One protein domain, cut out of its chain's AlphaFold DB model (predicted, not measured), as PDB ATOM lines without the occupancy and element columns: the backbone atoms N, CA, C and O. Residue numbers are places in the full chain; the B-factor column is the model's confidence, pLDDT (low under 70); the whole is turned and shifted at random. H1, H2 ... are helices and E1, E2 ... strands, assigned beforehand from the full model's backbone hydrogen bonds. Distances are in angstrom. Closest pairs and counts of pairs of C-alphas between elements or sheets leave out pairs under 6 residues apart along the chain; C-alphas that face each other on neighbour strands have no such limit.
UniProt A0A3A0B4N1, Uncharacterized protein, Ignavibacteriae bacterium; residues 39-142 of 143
ATOM      1  N   SER A  39     109.149 154.012 153.348       95.19
ATOM      2  CA  SER A  39     109.673 154.928 154.364       95.19
ATOM      3  C   SER A  39     110.822 154.317 155.169       95.19
ATOM      4  O   SER A  39     111.781 155.019 155.476       95.19
ATOM      5  N   ASP A  40     110.769 153.019 155.479       95.69
ATOM      6  CA  ASP A  40     111.882 152.323 156.134       95.69
ATOM      7  C   ASP A  40     113.092 152.197 155.205       95.69
ATOM      8  O   ASP A  40     114.226 152.332 155.661       95.69
ATOM      9  N   PHE A  41     112.863 151.986 153.906       96.88
ATOM     10  CA  PHE A  41     113.921 151.998 152.899       96.88
ATOM     11  C   PHE A  41     114.660 153.342 152.898       96.88
ATOM     12  O   PHE A  41     115.871 153.358 153.113       96.88
ATOM     13  N   ILE A  42     113.939 154.462 152.754       96.25
ATOM     14  CA  ILE A  42     114.545 155.804 152.764       96.25
ATOM     15  C   ILE A  42     115.308 156.043 154.072       96.25
ATOM     16  O   ILE A  42     116.499 156.351 154.032       96.25
ATOM     17  N   LYS A  43     114.695 155.768 155.230       96.06
ATOM     18  CA  LYS A  43     115.360 155.917 156.537       96.06
ATOM     19  C   LYS A  43     116.656 155.120 156.647       96.06
ATOM     20  O   LYS A  43     117.626 155.596 157.234       96.06
ATOM     21  N   LYS A  44     116.704 153.899 156.106       96.81
ATOM     22  CA  LYS A  44     117.925 153.081 156.107       96.81
ATOM     23  C   LYS A  44     119.016 153.687 155.225       96.81
ATOM     24  O   LYS A  44     120.173 153.696 155.634       96.81
ATOM     25  N   THR A  45     118.663 154.235 154.062       97.00
ATOM     26  CA  THR A  45     119.641 154.936 153.211       97.00
ATOM     27  C   THR A  45     120.185 156.209 153.866       97.00
ATOM     28  O   THR A  45     121.377 156.494 153.759       97.00
ATOM     29  N   GLU A  46     119.348 156.952 154.594       96.06
ATOM     30  CA  GLU A  46     119.766 158.114 155.393       96.06
ATOM     31  C   GLU A  46     120.673 157.683 156.551       96.06
ATOM     32  O   GLU A  46     121.716 158.282 156.790       96.06
ATOM     33  N   THR A  47     120.325 156.581 157.222       96.31
ATOM     34  CA  THR A  47     121.130 156.008 158.310       96.31
ATOM     35  C   THR A  47     122.540 155.650 157.829       96.31
ATOM     36  O   THR A  47     123.520 155.993 158.489       96.31
ATOM     37  N   ALA A  48     122.663 155.023 156.656       96.12
ATOM     38  CA  ALA A  48     123.959 154.705 156.055       96.12
ATOM     39  C   ALA A  48     124.791 155.965 155.741       96.12
ATOM     40  O   ALA A  48     125.987 156.002 156.034       96.12
ATOM     41  N   GLN A  49     124.163 157.022 155.212       95.00
ATOM     42  CA  GLN A  49     124.831 158.314 155.003       95.00
ATOM     43  C   GLN A  49     125.336 158.893 156.325       95.00
ATOM     44  O   GLN A  49     126.518 159.218 156.436       95.00
ATOM     45  N   SER A  50     124.489 158.926 157.357       95.31
ATOM     46  CA  SER A  50     124.885 159.396 158.684       95.31
ATOM     47  C   SER A  50     126.016 158.561 159.290       95.31
ATOM     48  O   SER A  50     126.872 159.106 159.985       95.31
ATOM     49  N   HIS A  51     126.077 157.249 159.040       94.69
ATOM     50  CA  HIS A  51     127.220 156.430 159.457       94.69
ATOM     51  C   HIS A  51     128.520 156.885 158.795       94.69
ATOM     52  O   HIS A  51     129.528 157.048 159.485       94.69
ATOM     53  N   LEU A  52     128.497 157.140 157.486       92.94
ATOM     54  CA  LEU A  52     129.678 157.608 156.766       92.94
ATOM     55  C   LEU A  52     130.086 159.033 157.169       92.94
ATOM     56  O   LEU A  52     131.273 159.311 157.327       92.94
ATOM     57  N   GLU A  53     129.123 159.932 157.369       92.44
ATOM     58  CA  GLU A  53     129.367 161.290 157.864       92.44
ATOM     59  C   GLU A  53     129.987 161.279 159.259       92.44
ATOM     60  O   GLU A  53     130.983 161.960 159.501       92.44
ATOM     61  N   ASN A  54     129.452 160.459 160.166       93.81
ATOM     62  CA  ASN A  54     130.018 160.293 161.500       93.81
ATOM     63  C   ASN A  54     131.427 159.698 161.437       93.81
ATOM     64  O   ASN A  54     132.315 160.175 162.140       93.81
ATOM     65  N   TYR A  55     131.665 158.711 160.572       93.31
ATOM     66  CA  TYR A  55     133.011 158.186 160.361       93.31
ATOM     67  C   TYR A  55     133.977 159.297 159.926       93.31
ATOM     68  O   TYR A  55     135.020 159.465 160.548       93.31
ATOM     69  N   LYS A  56     133.620 160.112 158.927       91.19
ATOM     70  CA  LYS A  56     134.462 161.237 158.478       91.19
ATOM     71  C   LYS A  56     134.693 162.263 159.588       91.19
ATOM     72  O   LYS A  56     135.809 162.715 159.781       91.19
ATOM     73  N   LYS A  57     133.646 162.594 160.347       92.38
ATOM     74  CA  LYS A  57     133.703 163.585 161.429       92.38
ATOM     75  C   LYS A  57     134.602 163.159 162.591       92.38
ATOM     76  O   LYS A  57     135.237 164.011 163.204       92.38
ATOM     77  N   TYR A  58     134.589 161.874 162.942       93.44
ATOM     78  CA  TYR A  58     135.248 161.369 164.149       93.44
ATOM     79  C   TYR A  58     136.506 160.546 163.872       93.44
ATOM     80  O   TYR A  58     137.250 160.247 164.804       93.44
ATOM     81  N   SER A  59     136.768 160.177 162.619       89.62
ATOM     82  CA  SER A  59     138.043 159.581 162.235       89.62
ATOM     83  C   SER A  59     139.084 160.671 161.980       89.62
ATOM     84  O   SER A  59     138.770 161.775 161.553       89.62
ATOM     85  N   SER A  60     140.356 160.356 162.214       81.25
ATOM     86  CA  SER A  60     141.476 161.250 161.892       81.25
ATOM     87  C   SER A  60     141.803 161.286 160.390       81.25
ATOM     88  O   SER A  60     142.902 161.690 160.017       81.25
ATOM     89  N   SER A  61     140.908 160.791 159.528       77.88
ATOM     90  CA  SER A  61     141.138 160.625 158.096       77.88
ATOM     91  C   SER A  61     139.961 161.155 157.286       77.88
ATOM     92  O   SER A  61     138.829 160.721 157.464       77.88
ATOM     93  N   ASP A  62     140.251 162.001 156.301       79.25
ATOM     94  CA  ASP A  62     139.249 162.481 155.338       79.25
ATOM     95  C   ASP A  62     138.882 161.428 154.272       79.25
ATOM     96  O   ASP A  62     138.095 161.687 153.358       79.25
ATOM     97  N   THR A  63     139.462 160.228 154.357       87.38
ATOM     98  CA  THR A  63     139.265 159.158 153.372       87.38
ATOM     99  C   THR A  63     138.112 158.231 153.749       87.38
ATOM    100  O   THR A  63     137.739 158.105 154.912       87.38
ATOM    101  N   LEU A  64     137.526 157.561 152.753       91.12
ATOM    102  CA  LEU A  64     136.502 156.541 152.991       91.12
ATOM    103  C   LEU A  64     137.096 155.332 153.737       91.12
ATOM    104  O   LEU A  64     138.266 154.997 153.532       91.12
ATOM    105  N   PRO A  65     136.302 154.628 154.564       90.50
ATOM    106  CA  PRO A  65     136.774 153.413 155.209       90.50
ATOM    107  C   PRO A  65     137.135 152.366 154.151       90.50
ATOM    108  O   PRO A  65     136.335 152.037 153.276       90.50
ATOM    109  N   LYS A  66     138.341 151.797 154.251       88.62
ATOM    110  CA  LYS A  66     138.770 150.710 153.357       88.62
ATOM    111  C   LYS A  66     137.942 149.443 153.564       88.62
ATOM    112  O   LYS A  66     137.705 148.718 152.602       88.62
ATOM    113  N   ASN A  67     137.549 149.167 154.808       92.25
ATOM    114  CA  ASN A  67     136.768 147.997 155.197       92.25
ATOM    115  C   ASN A  67     135.528 148.433 155.973       92.25
ATOM    116  O   ASN A  67     135.623 149.290 156.851       92.25
ATOM    117  N   TYR A  68     134.403 147.789 155.693       95.00
ATOM    118  CA  TYR A  68     133.150 147.968 156.403       95.00
ATOM    119  C   TYR A  68     132.581 146.607 156.786       95.00
ATOM    120  O   TYR A  68     132.539 145.692 155.964       95.00
ATOM    121  N   TYR A  69     132.163 146.483 158.040       95.50
ATOM    122  CA  TYR A  69     131.601 145.261 158.595       95.50
ATOM    123  C   TYR A  69     130.214 145.578 159.142       95.50
ATOM    124  O   TYR A  69     130.086 146.366 160.079       95.50
ATOM    125  N   GLU A  70     129.193 144.961 158.563       95.62
ATOM    126  CA  GLU A  70     127.815 145.046 159.039       95.62
ATOM    127  C   GLU A  70     127.503 143.778 159.835       95.62
ATOM    128  O   GLU A  70     127.361 142.698 159.260       95.62
ATOM    129  N   PHE A  71     127.414 143.900 161.157       94.81
ATOM    130  CA  PHE A  71     127.005 142.798 162.024       94.81
ATOM    131  C   PHE A  71     125.488 142.808 162.200       94.81
ATOM    132  O   PHE A  71     124.913 143.820 162.593       94.81
ATOM    133  N   GLY A  72     124.847 141.666 161.961       92.62
ATOM    134  CA  GLY A  72     123.389 141.582 161.928       92.62
ATOM    135  C   GLY A  72     122.812 142.240 160.677       92.62
ATOM    136  O   GLY A  72     121.828 142.973 160.770       92.62
ATOM    137  N   ALA A  73     123.441 141.998 159.520       92.25
ATOM    138  CA  ALA A  73     123.065 142.609 158.244       92.25
ATOM    139  C   ALA A  73     121.594 142.366 157.857       92.25
ATOM    140  O   ALA A  73     120.988 143.176 157.148       92.25
ATOM    141  N   GLY A  74     120.994 141.284 158.365       91.62
ATOM    142  CA  GLY A  74     119.575 141.022 158.201       91.62
ATOM    143  C   GLY A  74     119.190 140.678 156.763       91.62
ATOM    144  O   GLY A  74     119.972 140.119 155.999       91.62
ATOM    145  N   TYR A  75     117.936 140.973 156.414       93.19
ATOM    146  CA  TYR A  75     117.304 140.454 155.199       93.19
ATOM    147  C   TYR A  75     117.497 141.338 153.951       93.19
ATOM    148  O   TYR A  75     117.764 140.824 152.870       93.19
ATOM    149  N   ASP A  76     117.302 142.656 154.069       93.50
ATOM    150  CA  ASP A  76     117.165 143.557 152.907       93.50
ATOM    151  C   ASP A  76     118.476 144.160 152.391       93.50
ATOM    152  O   ASP A  76     118.507 144.643 151.259       93.50
ATOM    153  N   LEU A  77     119.540 144.134 153.202       94.75
ATOM    154  CA  LEU A  77     120.872 144.657 152.879       94.75
ATOM    155  C   LEU A  77     120.895 146.122 152.389       94.75
ATOM    156  O   LEU A  77     121.851 146.538 151.735       94.75
ATOM    157  N   VAL A  78     119.891 146.941 152.734       96.56
ATOM    158  CA  VAL A  78     119.809 148.338 152.261       96.56
ATOM    159  C   VAL A  78     121.008 149.165 152.722       96.56
ATOM    160  O   VAL A  78     121.569 149.914 151.924       96.56
ATOM    161  N   ILE A  79     121.425 149.032 153.986       96.69
ATOM    162  CA  ILE A  79     122.560 149.790 154.538       96.69
ATOM    163  C   ILE A  79     123.877 149.372 153.857       96.69
ATOM    164  O   ILE A  79     124.519 150.257 153.286       96.69
ATOM    165  N   PRO A  80     124.249 148.076 153.785       95.62
ATOM    166  CA  PRO A  80     125.451 147.644 153.071       95.62
ATOM    167  C   PRO A  80     125.494 148.093 151.609       95.62
ATOM    168  O   PRO A  80     126.517 148.593 151.143       95.62
ATOM    169  N   ILE A  81     124.380 147.973 150.882       94.56
ATOM    170  CA  ILE A  81     124.312 148.413 149.483       94.56
ATOM    171  C   ILE A  81     124.478 149.931 149.399       94.56
ATOM    172  O   ILE A  81     125.233 150.414 148.560       94.56
ATOM    173  N   THR A  82     123.851 150.693 150.300       95.88
ATOM    174  CA  THR A  82     124.037 152.151 150.353       95.88
ATOM    175  C   THR A  82     125.497 152.514 150.616       95.88
ATOM    176  O   THR A  82     126.039 153.375 149.931       95.88
ATOM    177  N   MET A  83     126.169 151.829 151.545       95.44
ATOM    178  CA  MET A  83     127.597 152.034 151.813       95.44
ATOM    179  C   MET A  83     128.451 151.780 150.565       95.44
ATOM    180  O   MET A  83     129.361 152.560 150.279       95.44
ATOM    181  N   SER A  84     128.122 150.748 149.782       93.25
ATOM    182  CA  SER A  84     128.796 150.460 148.509       93.25
ATOM    183  C   SER A  84     128.593 151.586 147.499       93.25
ATOM    184  O   SER A  84     129.557 152.084 146.919       93.25
ATOM    185  N   LEU A  85     127.352 152.061 147.349       93.19
ATOM    186  CA  LEU A  85     127.004 153.169 146.453       93.19
ATOM    187  C   LEU A  85     127.647 154.503 146.866       93.19
ATOM    188  O   LEU A  85     127.909 155.342 146.010       93.19
ATOM    189  N   LEU A  86     127.944 154.686 148.156       92.69
ATOM    190  CA  LEU A  86     128.701 155.827 148.683       92.69
ATOM    191  C   LEU A  86     130.226 155.695 148.484       92.69
ATOM    192  O   LEU A  86     130.979 156.581 148.893       92.69
ATOM    193  N   GLY A  87     130.690 154.614 147.848       91.69
ATOM    194  CA  GLY A  87     132.086 154.403 147.456       91.69
ATOM    195  C   GLY A  87     132.903 153.533 148.412       91.69
ATOM    196  O   GLY A  87     134.116 153.406 148.233       91.69
ATOM    197  N   VAL A  88     132.281 152.924 149.425       93.25
ATOM    198  CA  VAL A  88     132.980 151.990 150.317       93.25
ATOM    199  C   VAL A  88     133.207 150.667 149.594       93.25
ATOM    200  O   VAL A  88     132.287 150.080 149.032       93.25
ATOM    201  N   SER A  89     134.453 150.197 149.596       88.88
ATOM    202  CA  SER A  89     134.884 149.108 148.715       88.88
ATOM    203  C   SER A  89     134.701 147.729 149.352       88.88
ATOM    204  O   SER A  89     133.951 146.905 148.842       88.88
ATOM    205  N   ASN A  90     135.378 147.458 150.476       92.69
ATOM    206  CA  ASN A  90     135.385 146.120 151.075       92.69
ATOM    207  C   ASN A  90     134.290 146.007 152.136       92.69
ATOM    208  O   ASN A  90     134.536 146.236 153.321       92.69
ATOM    209  N   ILE A  91     133.080 145.672 151.694       94.69
ATOM    210  CA  ILE A  91     131.906 145.503 152.553       94.69
ATOM    211  C   ILE A  91     131.719 144.025 152.877       94.69
ATOM    212  O   ILE A  91     131.599 143.198 151.978       94.69
ATOM    213  N   ARG A  92     131.669 143.694 154.169       94.06
ATOM    214  CA  ARG A  92     131.340 142.353 154.657       94.06
ATOM    215  C   ARG A  92     130.069 142.401 155.487       94.06
ATOM    216  O   ARG A  92     130.021 143.062 156.523       94.06
ATOM    217  N   CYS A  93     129.061 141.671 155.031       93.88
ATOM    218  CA  CYS A  93     127.823 141.458 155.766       93.88
ATOM    219  C   CYS A  93     127.963 140.179 156.587       93.88
ATOM    220  O   CYS A  93     128.280 139.129 156.038       93.88
ATOM    221  N   ILE A  94     127.758 140.275 157.896       93.00
ATOM    222  CA  ILE A  94     127.934 139.167 158.829       93.00
ATOM    223  C   ILE A  94     126.627 138.984 159.585       93.00
ATOM    224  O   ILE A  94     126.143 139.902 160.244       93.00
ATOM    225  N   ASP A  95     126.070 137.784 159.528       91.75
ATOM    226  CA  ASP A  95     124.884 137.413 160.291       91.75
ATOM    227  C   ASP A  95     125.031 135.971 160.790       91.75
ATOM    228  O   ASP A  95     125.780 135.172 160.231       91.75
ATOM    229  N   VAL A  96     124.344 135.640 161.882       89.31
ATOM    230  CA  VAL A  96     124.397 134.297 162.482       89.31
ATOM    231  C   VAL A  96     123.633 133.285 161.623       89.31
ATOM    232  O   VAL A  96     123.781 132.074 161.804       89.31
ATOM    233  N   ARG A  97     122.774 133.781 160.724       86.88
ATOM    234  CA  ARG A  97     121.968 133.006 159.781       86.88
ATOM    235  C   ARG A  97     122.156 133.533 158.361       86.88
ATOM    236  O   ARG A  97     122.379 134.719 158.147       86.88
ATOM    237  N   GLU A  98     121.956 132.663 157.381       87.50
ATOM    238  CA  GLU A  98     121.860 133.056 155.975       87.50
ATOM    239  C   GLU A  98     120.497 133.725 155.722       87.50
ATOM    240  O   GLU A  98     119.502 133.063 155.432       87.50
ATOM    241  N   LEU A  99     120.432 135.047 155.915       89.94
ATOM    242  CA  LEU A  99     119.192 135.831 155.805       89.94
ATOM    243  C   LEU A  99     119.027 136.557 154.469       89.94
ATOM    244  O   LEU A  99     118.004 137.207 154.255       89.94
ATOM    245  N   ALA A 100     119.999 136.456 153.569       88.94
ATOM    246  CA  ALA A 100     119.898 137.064 152.255       88.94
ATOM    247  C   ALA A 100     119.055 136.168 151.333       88.94
ATOM    248  O   ALA A 100     119.356 134.988 151.149       88.94
ATOM    249  N   PHE A 101     117.990 136.729 150.759       91.06
ATOM    250  CA  PHE A 101     117.109 136.030 149.820       91.06
ATOM    251  C   PHE A 101     117.128 136.745 148.462       91.06
ATOM    252  O   PHE A 101     116.970 137.970 148.442       91.06
ATOM    253  N   PRO A 102     117.268 136.017 147.334       90.62
ATOM    254  CA  PRO A 102     117.420 136.612 146.004       90.62
ATOM    255  C   PRO A 102     116.307 137.599 145.653       90.62
ATOM    256  O   PRO A 102     116.557 138.712 145.201       90.62
ATOM    257  N   ASP A 103     115.059 137.222 145.915       91.56
ATOM    258  CA  ASP A 103     113.896 138.029 145.568       91.56
ATOM    259  C   ASP A 103     113.781 139.301 146.414       91.56
ATOM    260  O   ASP A 103     113.324 140.328 145.910       91.56
ATOM    261  N   LEU A 104     114.243 139.267 147.666       92.38
ATOM    262  CA  LEU A 104     114.309 140.464 148.497       92.38
ATOM    263  C   LEU A 104     115.462 141.381 148.074       92.38
ATOM    264  O   LEU A 104     115.288 142.594 148.049       92.38
ATOM    265  N   LEU A 105     116.605 140.816 147.684       91.94
ATOM    266  CA  LEU A 105     117.718 141.599 147.153       91.94
ATOM    267  C   LEU A 105     117.326 142.301 145.845       91.94
ATOM    268  O   LEU A 105     117.583 143.493 145.681       91.94
ATOM    269  N   ASN A 106     116.622 141.598 144.955       92.00
ATOM    270  CA  ASN A 106     116.063 142.185 143.737       92.00
ATOM    271  C   ASN A 106     115.067 143.313 144.049       92.00
ATOM    272  O   ASN A 106     115.074 144.336 143.363       92.00
ATOM    273  N   ASP A 107     114.217 143.158 145.072       93.94
ATOM    274  CA  ASP A 107     113.312 144.223 145.530       93.94
ATOM    275  C   ASP A 107     114.091 145.452 146.027       93.94
ATOM    276  O   ASP A 107     113.829 146.568 145.576       93.94
ATOM    277  N   THR A 108     115.105 145.256 146.877       94.12
ATOM    278  CA  THR A 108     115.988 146.334 147.353       94.12
ATOM    279  C   THR A 108     116.645 147.080 146.192       94.12
ATOM    280  O   THR A 108     116.627 148.310 146.142       94.12
ATOM    281  N   ILE A 109     117.184 146.351 145.218       92.00
ATOM    282  CA  ILE A 109     117.819 146.918 144.025       92.00
ATOM    283  C   ILE A 109     116.825 147.753 143.203       92.00
ATOM    284  O   ILE A 109     117.119 148.897 142.842       92.00
ATOM    285  N   LYS A 110     115.623 147.217 142.950       92.06
ATOM    286  CA  LYS A 110     114.546 147.930 142.240       92.06
ATOM    287  C   LYS A 110     114.137 149.205 142.984       92.06
ATOM    288  O   LYS A 110     113.837 150.215 142.349       92.06
ATOM    289  N   ARG A 111     114.175 149.210 144.321       93.81
ATOM    290  CA  ARG A 111     113.913 150.417 145.124       93.81
ATOM    291  C   ARG A 111     114.971 151.495 144.929       93.81
ATOM    292  O   ARG A 111     114.589 152.650 144.775       93.81
ATOM    293  N   PHE A 112     116.259 151.155 144.850       93.12
ATOM    294  CA  PHE A 112     117.288 152.156 144.535       93.12
ATOM    295  C   PHE A 112     117.080 152.786 143.148       93.12
ATOM    296  O   PHE A 112     117.312 153.979 142.979       93.12
ATOM    297  N   GLN A 113     116.586 152.025 142.164       89.88
ATOM    298  CA  GLN A 113     116.198 152.586 140.864       89.88
ATOM    299  C   GLN A 113     114.969 153.501 140.982       89.88
ATOM    300  O   GLN A 113     114.990 154.625 140.479       89.88
ATOM    301  N   LYS A 114     113.918 153.037 141.672       92.25
ATOM    302  CA  LYS A 114     112.659 153.773 141.886       92.25
ATOM    303  C   LYS A 114     112.892 155.117 142.580       92.25
ATOM    304  O   LYS A 114     112.374 156.129 142.124       92.25
ATOM    305  N   PHE A 115     113.683 155.118 143.650       93.38
ATOM    306  CA  PHE A 115     113.910 156.276 144.518       93.38
ATOM    307  C   PHE A 115     115.156 157.085 144.152       93.38
ATOM    308  O   PHE A 115     115.544 157.975 144.899       93.38
ATOM    309  N   LYS A 116     115.784 156.841 142.995       89.75
ATOM    310  CA  LYS A 116     117.032 157.515 142.595       89.75
ATOM    311  C   LYS A 116     116.990 159.046 142.716       89.75
ATOM    312  O   LYS A 116     118.011 159.648 143.016       89.75
ATOM    313  N   LYS A 117     115.834 159.669 142.458       88.12
ATOM    314  CA  LYS A 117     115.649 161.130 142.543       88.12
ATOM    315  C   LYS A 117     115.372 161.639 143.960       88.12
ATOM    316  O   LYS A 117     115.578 162.819 144.210       88.12
ATOM    317  N   ASP A 118     114.898 160.763 144.838       89.00
ATOM    318  CA  ASP A 118     114.471 161.098 146.200       89.00
ATOM    319  C   ASP A 118     115.587 160.848 147.227       89.00
ATOM    320  O   ASP A 118     115.496 161.272 148.374       89.00
ATOM    321  N   LEU A 119     116.645 160.139 146.824       90.38
ATOM    322  CA  LEU A 119     117.816 159.876 147.648       90.38
ATOM    323  C   LEU A 119     118.779 161.069 147.611       90.38
ATOM    324  O   LEU A 119     119.150 161.556 146.546       90.38
ATOM    325  N   ASN A 120     119.252 161.490 148.784       85.88
ATOM    326  CA  ASN A 120     120.106 162.675 148.956       85.88
ATOM    327  C   ASN A 120     121.575 162.477 148.531       85.88
ATOM    328  O   ASN A 120     122.447 163.261 148.906       85.88
ATOM    329  N   PHE A 121     121.878 161.435 147.758       86.06
ATOM    330  CA  PHE A 121     123.222 161.153 147.266       86.06
ATOM    331  C   PHE A 121     123.172 160.700 145.812       86.06
ATOM    332  O   PHE A 121     122.274 159.975 145.386       86.06
ATOM    333  N   ASN A 122     124.176 161.119 145.046       83.44
ATOM    334  CA  ASN A 122     124.326 160.696 143.665       83.44
ATOM    335  C   ASN A 122     125.035 159.350 143.621       83.44
ATOM    336  O   ASN A 122     126.137 159.201 144.143       83.44
ATOM    337  N   PHE A 123     124.426 158.392 142.938       86.25
ATOM    338  CA  PHE A 123     125.024 157.094 142.680       86.25
ATOM    339  C   PHE A 123     124.701 156.631 141.263       86.25
ATOM    340  O   PHE A 123     123.707 157.028 140.640       86.25
ATOM    341  N   SER A 124     125.570 155.764 140.755       78.62
ATOM    342  CA  SER A 124     125.361 155.074 139.492       78.62
ATOM    343  C   SER A 124     124.970 153.639 139.794       78.62
ATOM    344  O   SER A 124     125.688 152.930 140.491       78.62
ATOM    345  N   ILE A 125     123.826 153.224 139.263       72.69
ATOM    346  CA  ILE A 125     123.478 151.812 139.170       72.69
ATOM    347  C   ILE A 125     123.815 151.373 137.742       72.69
ATOM    348  O   ILE A 125     123.488 152.125 136.815       72.69
ATOM    349  N   PRO A 126     124.439 150.198 137.543       70.44
ATOM    350  CA  PRO A 126     124.574 149.596 136.222       70.44
ATOM    351  C   PRO A 126     123.238 149.581 135.464       70.44
ATOM    352  O   PRO A 126     122.182 149.360 136.058       70.44
ATOM    353  N   ALA A 127     123.279 149.825 134.151       62.97
ATOM    354  CA  ALA A 127     122.076 149.800 133.313       62.97
ATOM    355  C   ALA A 127     121.414 148.411 133.304       62.97
ATOM    356  O   ALA A 127     120.189 148.311 133.291       62.97
ATOM    357  N   GLU A 128     122.230 147.359 133.384       70.88
ATOM    358  CA  GLU A 128     121.801 145.981 133.581       70.88
ATOM    359  C   GLU A 128     122.226 145.524 134.970       70.88
ATOM    360  O   GLU A 128     123.413 145.518 135.302       70.88
ATOM    361  N   ILE A 129     121.251 145.144 135.788       69.62
ATOM    362  CA  ILE A 129     121.512 144.512 137.073       69.62
ATOM    363  C   ILE A 129     121.083 143.062 136.920       69.62
ATOM    364  O   ILE A 129     119.915 142.830 136.594       69.62
ATOM    365  N   PRO A 130     121.991 142.095 137.113       69.38
ATOM    366  CA  PRO A 130     121.616 140.697 137.049       69.38
ATOM    367  C   PRO A 130     120.525 140.429 138.084       69.38
ATOM    368  O   PRO A 130     120.662 140.777 139.257       69.38
ATOM    369  N   GLU A 131     119.422 139.832 137.638       81.94
ATOM    370  CA  GLU A 131     118.391 139.378 138.560       81.94
ATOM    371  C   GLU A 131     118.938 138.171 139.327       81.94
ATOM    372  O   GLU A 131     119.365 137.164 138.747       81.94
ATOM    373  N   PHE A 132     118.962 138.280 140.651       83.94
ATOM    374  CA  PHE A 132     119.386 137.175 141.491       83.94
ATOM    375  C   PHE A 132     118.296 136.099 141.480       83.94
ATOM    376  O   PHE A 132     117.148 136.341 141.857       83.94
ATOM    377  N   THR A 133     118.662 134.900 141.046       84.62
ATOM    378  CA  THR A 133     117.866 133.676 141.130       84.62
ATOM    379  C   THR A 133     118.410 132.821 142.269       84.62
ATOM    380  O   THR A 133     119.556 132.969 142.680       84.62
ATOM    381  N   TYR A 134     117.626 131.886 142.799       79.38
ATOM    382  CA  TYR A 134     118.141 130.981 143.839       79.38
ATOM    383  C   TYR A 134     119.342 130.143 143.348       79.38
ATOM    384  O   TYR A 134     120.236 129.828 144.134       79.38
ATOM    385  N   GLU A 135     119.400 129.842 142.050       77.19
ATOM    386  CA  GLU A 135     120.485 129.091 141.410       77.19
ATOM    387  C   GLU A 135     121.792 129.893 141.360       77.19
ATOM    388  O   GLU A 135     122.824 129.387 141.792       77.19
ATOM    389  N   ASN A 136     121.754 131.152 140.906       76.94
ATOM    390  CA  ASN A 136     122.955 131.993 140.806       76.94
ATOM    391  C   ASN A 136     123.366 132.646 142.140       76.94
ATOM    392  O   ASN A 136     124.504 133.079 142.293       76.94
ATOM    393  N   PHE A 137     122.462 132.714 143.117       76.56
ATOM    394  CA  PHE A 137     122.722 133.379 144.391       76.56
ATOM    395  C   PHE A 137     123.493 132.492 145.371       76.56
ATOM    396  O   PHE A 137     124.336 132.969 146.124       76.56
ATOM    397  N   THR A 138     123.256 131.178 145.342       66.88
ATOM    398  CA  THR A 138     123.943 130.237 146.244       66.88
ATOM    399  C   THR A 138     125.430 130.066 145.939       66.88
ATOM    400  O   THR A 138     126.178 129.693 146.842       66.88
ATOM    401  N   SER A 139     125.878 130.354 144.713       63.12
ATOM    402  CA  SER A 139     127.307 130.454 144.400       63.12
ATOM    403  C   SER A 139     127.932 131.721 144.983       63.12
ATOM    404  O   SER A 139     129.039 131.654 145.492       63.12
ATOM    405  N   VAL A 140     127.200 132.841 144.993       66.50
ATOM    406  CA  VAL A 140     127.679 134.143 145.500       66.50
ATOM    407  C   VAL A 140     127.836 134.158 147.025       66.50
ATOM    408  O   VAL A 140     128.668 134.886 147.546       66.50
ATOM    409  N   LEU A 141     127.058 133.355 147.757       63.06
ATOM    410  CA  LEU A 141     127.137 133.280 149.224       63.06
ATOM    411  C   LEU A 141     128.326 132.460 149.759       63.06
ATOM    412  O   LEU A 141     128.554 132.464 150.967       63.06
ATOM    413  N   LYS A 142     129.028 131.704 148.906       56.00
ATOM    414  CA  LYS A 142     130.094 130.769 149.319       56.00
ATOM    415  C   LYS A 142     131.514 131.311 149.133       56.00
ATOM    416  O   LYS A 142     132.448 130.641 149.579       56.00
TER     417      LYS A 142
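What this domain is: This is residues 39 to 142 of the 143 residues of an uncharacterized protein of Ignavibacteriae bacterium (UniProt A0A3A0B4N1). The short helix H2 sits at the middle; the long helix H1 crosses it, and a ribbon of two parallel strands, E1 and E2, packs on it. H3 is near H2, H4 lies farthest out, and residues 57 to 62 stick out. The printed part has 104 residues, ordered H1 E1 H2 E2 H3 H4, mostly helix, compact (radius of gyration of the C-alphas 14.1 A), spanning 43 by 32 by 24 A.

How they stand to each other: H1, residues 39 to 58, touches H2, residues 78 to 85, at a steep tilt of 54 degrees; their closest C-alphas, of Ala 48 and Ile 79, are 5.3 A apart. E1, residues 67 to 71, and E2, residues 90 to 94, are parallel; N 68 and O 90, 2.8 A apart, are within hydrogen-bond range. E1, H2 and E2 form a strand-helix-strand unit, parallel neighbours with a helix between, its crossover right-handed. H3, residues 102 to 114, is close to but not clearly touching H4, residues 134 to 140; their closest C-alphas, of Pro 102 and Tyr 134, are 6.1 A apart. Every O i to N i+4 pair is within hydrogen-bond range in H1, H2 and H3; H4 has 0 of 3, and 1 of 4 O i to N i+3 pairs.

Where its parts are: H1 runs 28.1 A from C-alpha 39 at (109.673, 154.928, 154.364), and H3 18.3 A. H4 ends at C-alpha 140, (127.679, 134.143, 145.500).

The domain as a whole: The printed part has no cut; the H3 to H4 link, 19 residues, is long. pLDDT is under 70 at residues 127, 129 to 130 and 138 to 142.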